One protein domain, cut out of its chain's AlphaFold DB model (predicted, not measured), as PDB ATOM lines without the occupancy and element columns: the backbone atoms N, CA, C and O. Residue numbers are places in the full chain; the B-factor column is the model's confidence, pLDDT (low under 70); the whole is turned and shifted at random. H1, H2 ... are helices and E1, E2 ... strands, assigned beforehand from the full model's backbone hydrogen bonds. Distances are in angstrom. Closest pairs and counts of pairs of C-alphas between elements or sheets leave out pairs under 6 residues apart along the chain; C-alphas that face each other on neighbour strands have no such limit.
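AT A GLANCE: This is residues 64 to 85 and 95 to 155 of the 250 residues of an uncharacterized protein of Ktedonobacterales bacterium (UniProt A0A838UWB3). The domain is one strongly twisted sheet of four antiparallel strands, with the single short helix H1 crossing over one of its faces and no named helix over the other. The hairpin ends of the strands E1, E2 and E3 make the long axis, with the loop of residues 109 to 119 reaching out at one end and the turn of residues 127 to 131 at the other. The printed part has 83 residues, with one named helix and then four named strands along the chain, H1 E1 E2 E3 E4; the sheet's order is E1 - E2 - E3 - E4. The class is mixed, helices and strands, with under half of the residues, 38, in named elements. The whole is compact, with a radius of gyration of the C-alphas of 13.1 A, yet elongated in outline, spanning 43 by 26 by 22 A.

IN THESE COORDINATES: In the sheet, E3 has residues 132 to 140 and is 22.7 A long from first to last C-alpha, and E4 has residues 146 to 154 and is 24.0 A long, ending with C-alpha 154 at (-42.498, 46.435, -12.299). E2 has residues 120 to 126 and is 19.1 A long. E1 has residues 104 to 108 and is 13.0 A long, beginning with C-alpha 104 at (-50.215, 35.866, -22.657). H1 has residues 70 to 77 and is 10.6 A long, with C-alpha 70 at (-44.769, 32.133, -27.872).

HOW THE PARTS SIT: The strands form a meander, each the antiparallel neighbour of the one before, and each neighbour pair is a hairpin. E2 and E3, the inner strands, are antiparallel at 158 degrees, with N 123 and O 136 within hydrogen-bond range at 2.8 A. E3 and E4 stand at 152 degrees, with N 137 and O 151 within hydrogen-bond range at 3.0 A. E1 and E2 stand at 151 degrees, with N 104 and O 122 within hydrogen-bond range at 2.8 A. The edge strands E1 and E4 are apart. H1 is on the sheet at a height over the sheet of 8.5 A. It lies only just over E2, on which 3 of its C-alphas fall, and runs across the strands, at 81 degrees to E2 on the local plane. The closest C-alphas of H1 and E4 are those of Val 77 and Val 149, 6.6 A apart. In H1 every O i to N i+4 pair is within hydrogen-bond range.

THE WHOLE: The two C-alphas farthest apart are those of Gly 113 and Lys 129, at 44.2 A. Residues 86 to 94 are not printed, and C-alphas 85 and 95 are 11.6 A apart across this cut, which falls in the link from H1 to E1. The link from E1 to E2 is long, with 11 residues; those from E2 to E3 and from E3 to E4 are tight. The mean pLDDT of the printed part is 89.1, and residues 84, 85, 95 and 155 are under 70.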
ATOM      1  N   PRO A  64     -41.272  43.610 -36.561       98.19
ATOM      2  CA  PRO A  64     -41.937  42.557 -37.319       98.19
ATOM      3  C   PRO A  64     -42.106  41.275 -36.501       98.19
ATOM      4  O   PRO A  64     -41.166  40.826 -35.834       98.19
ATOM      5  N   LEU A  65     -43.297  40.691 -36.596       97.88
ATOM      6  CA  LEU A  65     -43.700  39.461 -35.937       97.88
ATOM      7  C   LEU A  65     -43.894  38.369 -36.994       97.88
ATOM      8  O   LEU A  65     -44.661  38.533 -37.938       97.88
ATOM      9  N   THR A  66     -43.183  37.252 -36.847       96.81
ATOM     10  CA  THR A  66     -43.256  36.135 -37.803       96.81
ATOM     11  C   THR A  66     -44.522  35.302 -37.614       96.81
ATOM     12  O   THR A  66     -45.139  34.889 -38.590       96.81
ATOM     13  N   SER A  67     -44.920  35.068 -36.362       97.44
ATOM     14  CA  SER A  67     -46.194  34.450 -35.996       97.44
ATOM     15  C   SER A  67     -46.572  34.833 -34.562       97.44
ATOM     16  O   SER A  67     -45.766  35.404 -33.829       97.44
ATOM     17  N   THR A  68     -47.776  34.471 -34.128       96.00
ATOM     18  CA  THR A  68     -48.226  34.636 -32.737       96.00
ATOM     19  C   THR A  68     -47.764  33.506 -31.810       96.00
ATOM     20  O   THR A  68     -48.248  33.392 -30.684       96.00
ATOM     21  N   SER A  69     -46.826  32.655 -32.251       97.38
ATOM     22  CA  SER A  69     -46.228  31.641 -31.383       97.38
ATOM     23  C   SER A  69     -45.474  32.292 -30.218       97.38
ATOM     24  O   SER A  69     -44.873  33.360 -30.357       97.38
ATOM     25  N   ALA A  70     -45.460  31.628 -29.059       96.06
ATOM     26  CA  ALA A  70     -44.769  32.133 -27.872       96.06
ATOM     27  C   ALA A  70     -43.290  32.473 -28.145       96.06
ATOM     28  O   ALA A  70     -42.796  33.504 -27.687       96.06
ATOM     29  N   ALA A  71     -42.598  31.631 -28.921       96.75
ATOM     30  CA  ALA A  71     -41.195  31.825 -29.267       96.75
ATOM     31  C   ALA A  71     -40.981  33.059 -30.160       96.75
ATOM     32  O   ALA A  71     -40.075  33.849 -29.893       96.75
ATOM     33  N   ASP A  72     -41.830  33.265 -31.171       97.94
ATOM     34  CA  ASP A  72     -41.709  34.406 -32.088       97.94
ATOM     35  C   ASP A  72     -42.039  35.729 -31.397       97.94
ATOM     36  O   ASP A  72     -41.335  36.721 -31.596       97.94
ATOM     37  N   VAL A  73     -43.053  35.741 -30.527       97.69
ATOM     38  CA  VAL A  73     -43.401  36.917 -29.718       97.69
ATOM     39  C   VAL A  73     -42.250  37.277 -28.777       97.69
ATOM     40  O   VAL A  73     -41.821  38.430 -28.747       97.69
ATOM     41  N   GLN A  74     -41.680  36.303 -28.055       96.31
ATOM     42  CA  GLN A  74     -40.504  36.541 -27.208       96.31
ATOM     43  C   GLN A  74     -39.302  37.041 -28.021       96.31
ATOM     44  O   GLN A  74     -38.615  37.973 -27.597       96.31
ATOM     45  N   ALA A  75     -39.039  36.447 -29.189       96.25
ATOM     46  CA  ALA A  75     -37.944  36.854 -30.061       96.25
ATOM     47  C   ALA A  75     -38.126  38.286 -30.590       96.25
ATOM     48  O   ALA A  75     -37.156  39.040 -30.657       96.25
ATOM     49  N   ALA A  76     -39.354  38.683 -30.935       96.69
ATOM     50  CA  ALA A  76     -39.676  40.045 -31.342       96.69
ATOM     51  C   ALA A  76     -39.526  41.035 -30.174       96.69
ATOM     52  O   ALA A  76     -38.832  42.038 -30.319       96.69
ATOM     53  N   VAL A  77     -40.073  40.732 -28.992       95.19
ATOM     54  CA  VAL A  77     -39.948  41.594 -27.801       95.19
ATOM     55  C   VAL A  77     -38.484  41.876 -27.454       95.19
ATOM     56  O   VAL A  77     -38.131  43.024 -27.191       95.19
ATOM     57  N   ARG A  78     -37.596  40.878 -27.552       93.88
ATOM     58  CA  ARG A  78     -36.147  41.041 -27.314       93.88
ATOM     59  C   ARG A  78     -35.444  42.007 -28.272       93.88
ATOM     60  O   ARG A  78     -34.356  42.471 -27.952       93.88
ATOM     61  N   LYS A  79     -36.036  42.328 -29.428       93.50
ATOM     62  CA  LYS A  79     -35.504  43.341 -30.359       93.50
ATOM     63  C   LYS A  79     -35.856  44.772 -29.937       93.50
ATOM     64  O   LYS A  79     -35.371  45.719 -30.558       93.50
ATOM     65  N   SER A  80     -36.710  44.950 -28.927       91.88
ATOM     66  CA  SER A  80     -37.068  46.274 -28.425       91.88
ATOM     67  C   SER A  80     -35.900  46.925 -27.701       91.88
ATOM     68  O   SER A  80     -35.254  46.321 -26.847       91.88
ATOM     69  N   ARG A  81     -35.688  48.214 -27.980       87.00
ATOM     70  CA  ARG A  81     -34.689  49.033 -27.285       87.00
ATOM     71  C   ARG A  81     -34.987  49.182 -25.793       87.00
ATOM     72  O   ARG A  81     -34.046  49.357 -25.031       87.00
ATOM     73  N   LEU A  82     -36.251  49.057 -25.372       83.19
ATOM     74  CA  LEU A  82     -36.634  49.111 -23.954       83.19
ATOM     75  C   LEU A  82     -36.015  47.973 -23.132       83.19
ATOM     76  O   LEU A  82     -35.788  48.147 -21.943       83.19
ATOM     77  N   LEU A  83     -35.702  46.836 -23.765       82.12
ATOM     78  CA  LEU A  83     -35.003  45.725 -23.117       82.12
ATOM     79  C   LEU A  83     -33.470  45.851 -23.207       82.12
ATOM     80  O   LEU A  83     -32.759  45.072 -22.583       82.12
ATOM     81  N   GLY A  84     -32.960  46.804 -23.996       69.38
ATOM     82  CA  GLY A  84     -31.532  47.014 -24.240       69.38
ATOM     83  C   GLY A  84     -30.913  48.193 -23.486       69.38
ATOM     84  O   GLY A  84     -29.725  48.449 -23.670       69.38
ATOM     85  N   VAL A  85     -31.683  48.936 -22.680       62.41
ATOM     86  CA  VAL A  85     -31.143  50.029 -21.853       62.41
ATOM     87  C   VAL A  85     -30.284  49.418 -20.743       62.41
ATOM     88  O   VAL A  85     -30.772  48.609 -19.960       62.41
ATOM     89  N   HIS A  95     -34.017  44.582 -12.621       61.53
ATOM     90  CA  HIS A  95     -34.444  43.249 -13.081       61.53
ATOM     91  C   HIS A  95     -33.759  42.737 -14.360       61.53
ATOM     92  O   HIS A  95     -33.544  43.458 -15.332       61.53
ATOM     93  N   ASP A  96     -33.423  41.442 -14.340       70.75
ATOM     94  CA  ASP A  96     -32.896  40.685 -15.475       70.75
ATOM     95  C   ASP A  96     -34.002  40.444 -16.516       70.75
ATOM     96  O   ASP A  96     -34.759  39.475 -16.453       70.75
ATOM     97  N   LEU A  97     -34.075  41.322 -17.518       80.00
ATOM     98  CA  LEU A  97     -35.012  41.200 -18.639       80.00
ATOM     99  C   LEU A  97     -34.656  40.048 -19.601       80.00
ATOM    100  O   LEU A  97     -35.360  39.823 -20.590       80.00
ATOM    101  N   ALA A  98     -33.578  39.289 -19.352       82.19
ATOM    102  CA  ALA A  98     -33.211  38.157 -20.191       82.19
ATOM    103  C   ALA A  98     -34.180  36.976 -20.037       82.19
ATOM    104  O   ALA A  98     -34.278  36.156 -20.956       82.19
ATOM    105  N   ARG A  99     -34.926  36.878 -18.931       89.25
ATOM    106  CA  ARG A  99     -35.827  35.752 -18.647       89.25
ATOM    107  C   ARG A  99     -37.289  36.152 -18.834       89.25
ATOM    108  O   ARG A  99     -37.957  36.577 -17.903       89.25
ATOM    109  N   LEU A 100     -37.796  35.966 -20.050       91.56
ATOM    110  CA  LEU A 100     -39.213  36.160 -20.358       91.56
ATOM    111  C   LEU A 100     -39.986  34.848 -20.167       91.56
ATOM    112  O   LEU A 100     -39.566  33.795 -20.650       91.56
ATOM    113  N   GLY A 101     -41.118  34.926 -19.477       91.69
ATOM    114  CA  GLY A 101     -42.118  33.872 -19.367       91.69
ATOM    115  C   GLY A 101     -42.963  33.740 -20.634       91.69
ATOM    116  O   GLY A 101     -42.754  34.440 -21.628       91.69
ATOM    117  N   ILE A 102     -43.920  32.813 -20.607       92.88
ATOM    118  CA  ILE A 102     -44.806  32.541 -21.747       92.88
ATOM    119  C   ILE A 102     -45.666  33.787 -22.025       92.88
ATOM    120  O   ILE A 102     -46.317  34.268 -21.096       92.88
ATOM    121  N   PRO A 103     -45.688  34.312 -23.266       94.88
ATOM    122  CA  PRO A 103     -46.563  35.417 -23.632       94.88
ATOM    123  C   PRO A 103     -48.032  35.051 -23.459       94.88
ATOM    124  O   PRO A 103     -48.476  33.978 -23.865       94.88
ATOM    125  N   ILE A 104     -48.786  35.983 -22.894       93.50
ATOM    126  CA  ILE A 104     -50.215  35.866 -22.657       93.50
ATOM    127  C   ILE A 104     -50.914  36.825 -23.614       93.50
ATOM    128  O   ILE A 104     -50.690  38.033 -23.547       93.50
ATOM    129  N   ALA A 105     -51.726  36.288 -24.525       95.50
ATOM    130  CA  ALA A 105     -52.518  37.098 -25.442       95.50
ATOM    131  C   ALA A 105     -53.660  37.789 -24.691       95.50
ATOM    132  O   ALA A 105     -54.348  37.160 -23.884       95.50
ATOM    133  N   ILE A 106     -53.863  39.068 -24.986       95.62
ATOM    134  CA  ILE A 106     -54.929  39.886 -24.431       95.62
ATOM    135  C   ILE A 106     -55.644  40.566 -25.594       95.62
ATOM    136  O   ILE A 106     -55.051  41.368 -26.317       95.62
ATOM    137  N   THR A 107     -56.928  40.260 -25.744       96.19
ATOM    138  CA  THR A 107     -57.758  40.805 -26.816       96.19
ATOM    139  C   THR A 107     -58.460  42.075 -26.366       96.19
ATOM    140  O   THR A 107     -59.071  42.147 -25.302       96.19
ATOM    141  N   ALA A 108     -58.400  43.092 -27.199       94.00
ATOM    142  CA  ALA A 108     -59.036  44.359 -26.937       94.00
ATOM    143  C   ALA A 108     -60.480  44.317 -27.464       94.00
ATOM    144  O   ALA A 108     -60.717  44.135 -28.658       94.00
ATOM    145  N   LEU A 109     -61.471  44.446 -26.579       93.12
ATOM    146  CA  LEU A 109     -62.876  44.398 -26.980       93.12
ATOM    147  C   LEU A 109     -63.336  45.769 -27.485       93.12
ATOM    148  O   LEU A 109     -63.199  46.755 -26.765       93.12
ATOM    149  N   PRO A 110     -63.894  45.870 -28.703       87.81
ATOM    150  CA  PRO A 110     -64.302  47.153 -29.255       87.81
ATOM    151  C   PRO A 110     -65.421  47.793 -28.437       87.81
ATOM    152  O   PRO A 110     -66.435  47.163 -28.140       87.81
ATOM    153  N   LEU A 111     -65.243  49.081 -28.137       83.62
ATOM    154  CA  LEU A 111     -66.263  49.942 -27.556       83.62
ATOM    155  C   LEU A 111     -66.636  51.050 -28.538       83.62
ATOM    156  O   LEU A 111     -65.771  51.702 -29.127       83.62
ATOM    157  N   THR A 112     -67.939  51.274 -28.707       82.19
ATOM    158  CA  THR A 112     -68.470  52.339 -29.561       82.19
ATOM    159  C   THR A 112     -67.902  53.692 -29.130       82.19
ATOM    160  O   THR A 112     -67.940  54.039 -27.954       82.19
ATOM    161  N   GLY A 113     -67.382  54.466 -30.086       80.06
ATOM    162  CA  GLY A 113     -66.833  55.803 -29.826       80.06
ATOM    163  C   GLY A 113     -65.376  55.833 -29.350       80.06
ATOM    164  O   GLY A 113     -64.846  56.923 -29.141       80.06
ATOM    165  N   TYR A 114     -64.712  54.682 -29.233       78.19
ATOM    166  CA  TYR A 114     -63.288  54.599 -28.901       78.19
ATOM    167  C   TYR A 114     -62.445  54.260 -30.133       78.19
ATOM    168  O   TYR A 114     -62.896  53.576 -31.054       78.19
ATOM    169  N   THR A 115     -61.212  54.775 -30.169       73.25
ATOM    170  CA  THR A 115     -60.239  54.454 -31.222       73.25
ATOM    171  C   THR A 115     -59.946  52.961 -31.263       73.25
ATOM    172  O   THR A 115     -60.066  52.286 -30.242       73.25
ATOM    173  N   ALA A 116     -59.538  52.484 -32.444       72.00
ATOM    174  CA  ALA A 116     -59.306  51.075 -32.739       72.00
ATOM    175  C   ALA A 116     -58.556  50.373 -31.588       72.00
ATOM    176  O   ALA A 116     -57.388  50.700 -31.355       72.00
ATOM    177  N   PRO A 117     -59.216  49.461 -30.848       78.19
ATOM    178  CA  PRO A 117     -58.538  48.622 -29.870       78.19
ATOM    179  C   PRO A 117     -57.345  47.914 -30.517       78.19
ATOM    180  O   PRO A 117     -57.457  47.433 -31.644       78.19
ATOM    181  N   VAL A 118     -56.219  47.834 -29.808       91.31
ATOM    182  CA  VAL A 118     -55.075  47.024 -30.241       91.31
ATOM    183  C   VAL A 118     -54.922  45.835 -29.311       91.31
ATOM    184  O   VAL A 118     -54.760  45.994 -28.098       91.31
ATOM    185  N   ASP A 119     -54.977  44.638 -29.881       95.75
ATOM    186  CA  ASP A 119     -54.625  43.421 -29.161       95.75
ATOM    187  C   ASP A 119     -53.188  43.525 -28.647       95.75
ATOM    188  O   ASP A 119     -52.355  44.283 -29.157       95.75
ATOM    189  N   SER A 120     -52.885  42.785 -27.590       96.12
ATOM    190  CA  SER A 120     -51.581  42.866 -26.950       96.12
ATOM    191  C   SER A 120     -51.109  41.528 -26.417       96.12
ATOM    192  O   SER A 120     -51.874  40.577 -26.263       96.12
ATOM    193  N   PHE A 121     -49.818  41.470 -26.124       96.00
ATOM    194  CA  PHE A 121     -49.210  40.419 -25.336       96.00
ATOM    195  C   PHE A 121     -48.707  40.998 -24.017       96.00
ATOM    196  O   PHE A 121     -48.006  42.011 -24.005       96.00
ATOM    197  N   ALA A 122     -49.004  40.308 -22.920       92.69
ATOM    198  CA  ALA A 122     -48.320  40.477 -21.646       92.69
ATOM    199  C   ALA A 122     -47.287  39.358 -21.486       92.69
ATOM    200  O   ALA A 122     -47.624  38.176 -21.551       92.69
ATOM    201  N   LEU A 123     -46.020  39.717 -21.291       93.12
ATOM    202  CA  LEU A 123     -44.941  38.763 -21.062       93.12
ATOM    203  C   LEU A 123     -44.424  38.936 -19.634       93.12
ATOM    204  O   LEU A 123     -43.851  39.987 -19.333       93.12
ATOM    205  N   PRO A 124     -44.580  37.926 -18.764       90.62
ATOM    206  CA  PRO A 124     -43.950  37.935 -17.452       90.62
ATOM    207  C   PRO A 124     -42.429  38.059 -17.595       90.62
ATOM    208  O   PRO A 124     -41.822  37.340 -18.387       90.62
ATOM    209  N   VAL A 125     -41.801  38.927 -16.816       88.69
ATOM    210  CA  VAL A 125     -40.353  38.916 -16.585       88.69
ATOM    211  C   VAL A 125     -40.111  38.084 -15.338       88.69
ATOM    212  O   VAL A 125     -40.783  38.280 -14.327       88.69
ATOM    213  N   LEU A 126     -39.202  37.120 -15.424       86.88
ATOM    214  CA  LEU A 126     -38.936  36.162 -14.361       86.88
ATOM    215  C   LEU A 126     -37.612  36.479 -13.672       86.88
ATOM    216  O   LEU A 126     -36.577  36.613 -14.321       86.88
ATOM    217  N   ASP A 127     -37.625  36.505 -12.347       84.69
ATOM    218  CA  ASP A 127     -36.415  36.628 -11.550       84.69
ATOM    219  C   ASP A 127     -35.561  35.341 -11.588       84.69
ATOM    220  O   ASP A 127     -35.899  34.318 -12.200       84.69
ATOM    221  N   ALA A 128     -34.429  35.363 -10.877       86.00
ATOM    222  CA  ALA A 128     -33.535  34.213 -10.764       86.00
ATOM    223  C   ALA A 128     -34.240  32.939 -10.244       86.00
ATOM    224  O   ALA A 128     -33.879  31.829 -10.647       86.00
ATOM    225  N   LYS A 129     -35.265  33.093  -9.396       87.56
ATOM    226  CA  LYS A 129     -36.047  32.014  -8.780       87.56
ATOM    227  C   LYS A 129     -37.213  31.549  -9.662       87.56
ATOM    228  O   LYS A 129     -37.897  30.600  -9.293       87.56
ATOM    229  N   GLY A 130     -37.432  32.183 -10.816       84.56
ATOM    230  CA  GLY A 130     -38.567  31.912 -11.699       84.56
ATOM    231  C   GLY A 130     -39.876  32.564 -11.244       84.56
ATOM    232  O   GLY A 130     -40.926  32.233 -11.788       84.56
ATOM    233  N   SER A 131     -39.829  33.462 -10.259       85.31
ATOM    234  CA  SER A 131     -40.983  34.259  -9.835       85.31
ATOM    235  C   SER A 131     -41.153  35.457 -10.761       85.31
ATOM    236  O   SER A 131     -40.173  35.973 -11.289       85.31
ATOM    237  N   VAL A 132     -42.386  35.912 -10.965       84.44
ATOM    238  CA  VAL A 132     -42.645  37.066 -11.830       84.44
ATOM    239  C   VAL A 132     -42.250  38.364 -11.110       84.44
ATOM    240  O   VAL A 132     -42.756  38.622 -10.020       84.44
ATOM    241  N   SER A 133     -41.364  39.166 -11.707       82.75
ATOM    242  CA  SER A 133     -40.898  40.463 -11.179       82.75
ATOM    243  C   SER A 133     -41.478  41.667 -11.919       82.75
ATOM    244  O   SER A 133     -41.748  42.697 -11.308       82.75
ATOM    245  N   ASP A 134     -41.727  41.536 -13.223       85.75
ATOM    246  CA  ASP A 134     -42.273  42.603 -14.067       85.75
ATOM    247  C   ASP A 134     -43.188  42.024 -15.160       85.75
ATOM    248  O   ASP A 134     -43.252  40.808 -15.365       85.75
ATOM    249  N   VAL A 135     -43.870  42.896 -15.904       87.06
ATOM    250  CA  VAL A 135     -44.541  42.557 -17.172       87.06
ATOM    251  C   VAL A 135     -44.027  43.454 -18.275       87.06
ATOM    252  O   VAL A 135     -44.008  44.677 -18.135       87.06
ATOM    253  N   VAL A 136     -43.701  42.850 -19.411       90.75
ATOM    254  CA  VAL A 136     -43.571  43.565 -20.678       90.75
ATOM    255  C   VAL A 136     -44.923  43.557 -21.379       90.75
ATOM    256  O   VAL A 136     -45.465  42.484 -21.646       90.75
ATOM    257  N   VAL A 137     -45.456  44.735 -21.702       91.56
ATOM    258  CA  VAL A 137     -46.687  44.863 -22.493       91.56
ATOM    259  C   VAL A 137     -46.326  45.272 -23.916       91.56
ATOM    260  O   VAL A 137     -45.694  46.306 -24.147       91.56
ATOM    261  N   ALA A 138     -46.717  44.436 -24.875       95.00
ATOM    262  CA  ALA A 138     -46.465  44.635 -26.295       95.00
ATOM    263  C   ALA A 138     -47.786  44.721 -27.064       95.00
ATOM    264  O   ALA A 138     -48.541  43.755 -27.099       95.00
ATOM    265  N   TRP A 139     -48.058  45.860 -27.694       95.56
ATOM    266  CA  TRP A 139     -49.243  46.060 -28.530       95.56
ATOM    267  C   TRP A 139     -48.997  45.541 -29.939       95.56
ATOM    268  O   TRP A 139     -47.903  45.711 -30.477       95.56
ATOM    269  N   LEU A 140     -50.008  44.927 -30.541       96.56
ATOM    270  CA  LEU A 140     -49.990  44.500 -31.933       96.56
ATOM    271  C   LEU A 140     -50.444  45.639 -32.844       96.56
ATOM    272  O   LEU A 140     -51.260  46.481 -32.468       96.56
ATOM    273  N   ASN A 141     -49.904  45.675 -34.060       95.25
ATOM    274  CA  ASN A 141     -50.494  46.489 -35.118       95.25
ATOM    275  C   ASN A 141     -51.826  45.857 -35.572       95.25
ATOM    276  O   ASN A 141     -52.029  44.673 -35.332       95.25
ATOM    277  N   PRO A 142     -52.715  46.585 -36.271       93.12
ATOM    278  CA  PRO A 142     -54.026  46.054 -36.660       93.12
ATOM    279  C   PRO A 142     -53.997  44.735 -37.455       93.12
ATOM    280  O   PRO A 142     -54.911  43.929 -37.326       93.12
ATOM    281  N   ASP A 143     -52.942  44.493 -38.240       95.44
ATOM    282  CA  ASP A 143     -52.792  43.269 -39.043       95.44
ATOM    283  C   ASP A 143     -52.143  42.097 -38.277       95.44
ATOM    284  O   ASP A 143     -51.938  41.026 -38.846       95.44
ATOM    285  N   HIS A 144     -51.759  42.295 -37.011       96.25
ATOM    286  CA  HIS A 144     -51.026  41.328 -36.179       96.25
ATOM    287  C   HIS A 144     -49.716  40.808 -36.814       96.25
ATOM    288  O   HIS A 144     -49.267  39.693 -36.544       96.25
ATOM    289  N   THR A 145     -49.073  41.628 -37.648       97.62
ATOM    290  CA  THR A 145     -47.801  41.338 -38.340       97.62
ATOM    291  C   THR A 145     -46.592  42.006 -37.691       97.62
ATOM    292  O   THR A 145     -45.449  41.747 -38.071       97.62
ATOM    293  N   ALA A 146     -46.815  42.879 -36.712       97.94
ATOM    294  CA  ALA A 146     -45.775  43.530 -35.938       97.94
ATOM    295  C   ALA A 146     -46.263  43.821 -34.519       97.94
ATOM    296  O   ALA A 146     -47.459  43.983 -34.277       97.94
ATOM    297  N   LEU A 147     -45.319  43.936 -33.588       97.88
ATOM    298  CA  LEU A 147     -45.583  44.405 -32.234       97.88
ATOM    299  C   LEU A 147     -44.745  45.632 -31.890       97.88
ATOM    300  O   LEU A 147     -43.673  45.850 -32.450       97.88
ATOM    301  N   PHE A 148     -45.221  46.425 -30.947       95.50
ATOM    302  CA  PHE A 148     -44.488  47.518 -30.331       95.50
ATOM    303  C   PHE A 148     -44.509  47.307 -28.819       95.50
ATOM    304  O   PHE A 148     -45.571  47.154 -28.219       95.50
ATOM    305  N   VAL A 149     -43.330  47.276 -28.197       93.50
ATOM    306  CA  VAL A 149     -43.232  47.199 -26.736       93.50
ATOM    307  C   VAL A 149     -43.537  48.582 -26.178       93.50
ATOM    308  O   VAL A 149     -42.727  49.492 -26.338       93.50
ATOM    309  N   GLY A 150     -44.706  48.731 -25.555       88.94
ATOM    310  CA  GLY A 150     -45.178  50.013 -25.043       88.94
ATOM    311  C   GLY A 150     -44.481  50.399 -23.748       88.94
ATOM    312  O   GLY A 150     -43.977  51.513 -23.616       88.94
ATOM    313  N   TYR A 151     -44.432  49.469 -22.796       86.81
ATOM    314  CA  TYR A 151     -43.808  49.692 -21.497       86.81
ATOM    315  C   TYR A 151     -43.427  48.377 -20.812       86.81
ATOM    316  O   TYR A 151     -43.922  47.297 -21.146       86.81
ATOM    317  N   ILE A 152     -42.547  48.503 -19.821       86.44
ATOM    318  CA  ILE A 152     -42.236  47.470 -18.837       86.44
ATOM    319  C   ILE A 152     -42.752  47.999 -17.505       86.44
ATOM    320  O   ILE A 152     -42.457  49.136 -17.140       86.44
ATOM    321  N   ARG A 153     -43.573  47.215 -16.811       81.62
ATOM    322  CA  ARG A 153     -44.142  47.599 -15.520       81.62
ATOM    323  C   ARG A 153     -43.615  46.655 -14.454       81.62
ATOM    324  O   ARG A 153     -43.891  45.458 -14.522       81.62
ATOM    325  N   SER A 154     -42.897  47.199 -13.477       76.06
ATOM    326  CA  SER A 154     -42.498  46.435 -12.299       76.06
ATOM    327  C   SER A 154     -43.706  46.059 -11.465       76.06
ATOM    328  O   SER A 154     -44.614  46.871 -11.262       76.06
ATOM    329  N   PHE A 155     -43.713  44.816 -10.990       69.00
ATOM    330  CA  PHE A 155     -44.696  44.372 -10.021       69.00
ATOM    331  C   PHE A 155     -44.340  44.928  -8.655       69.00
ATOM    332  O   PHE A 155     -43.677  44.284  -7.844       69.00
TER     333      PHE A 155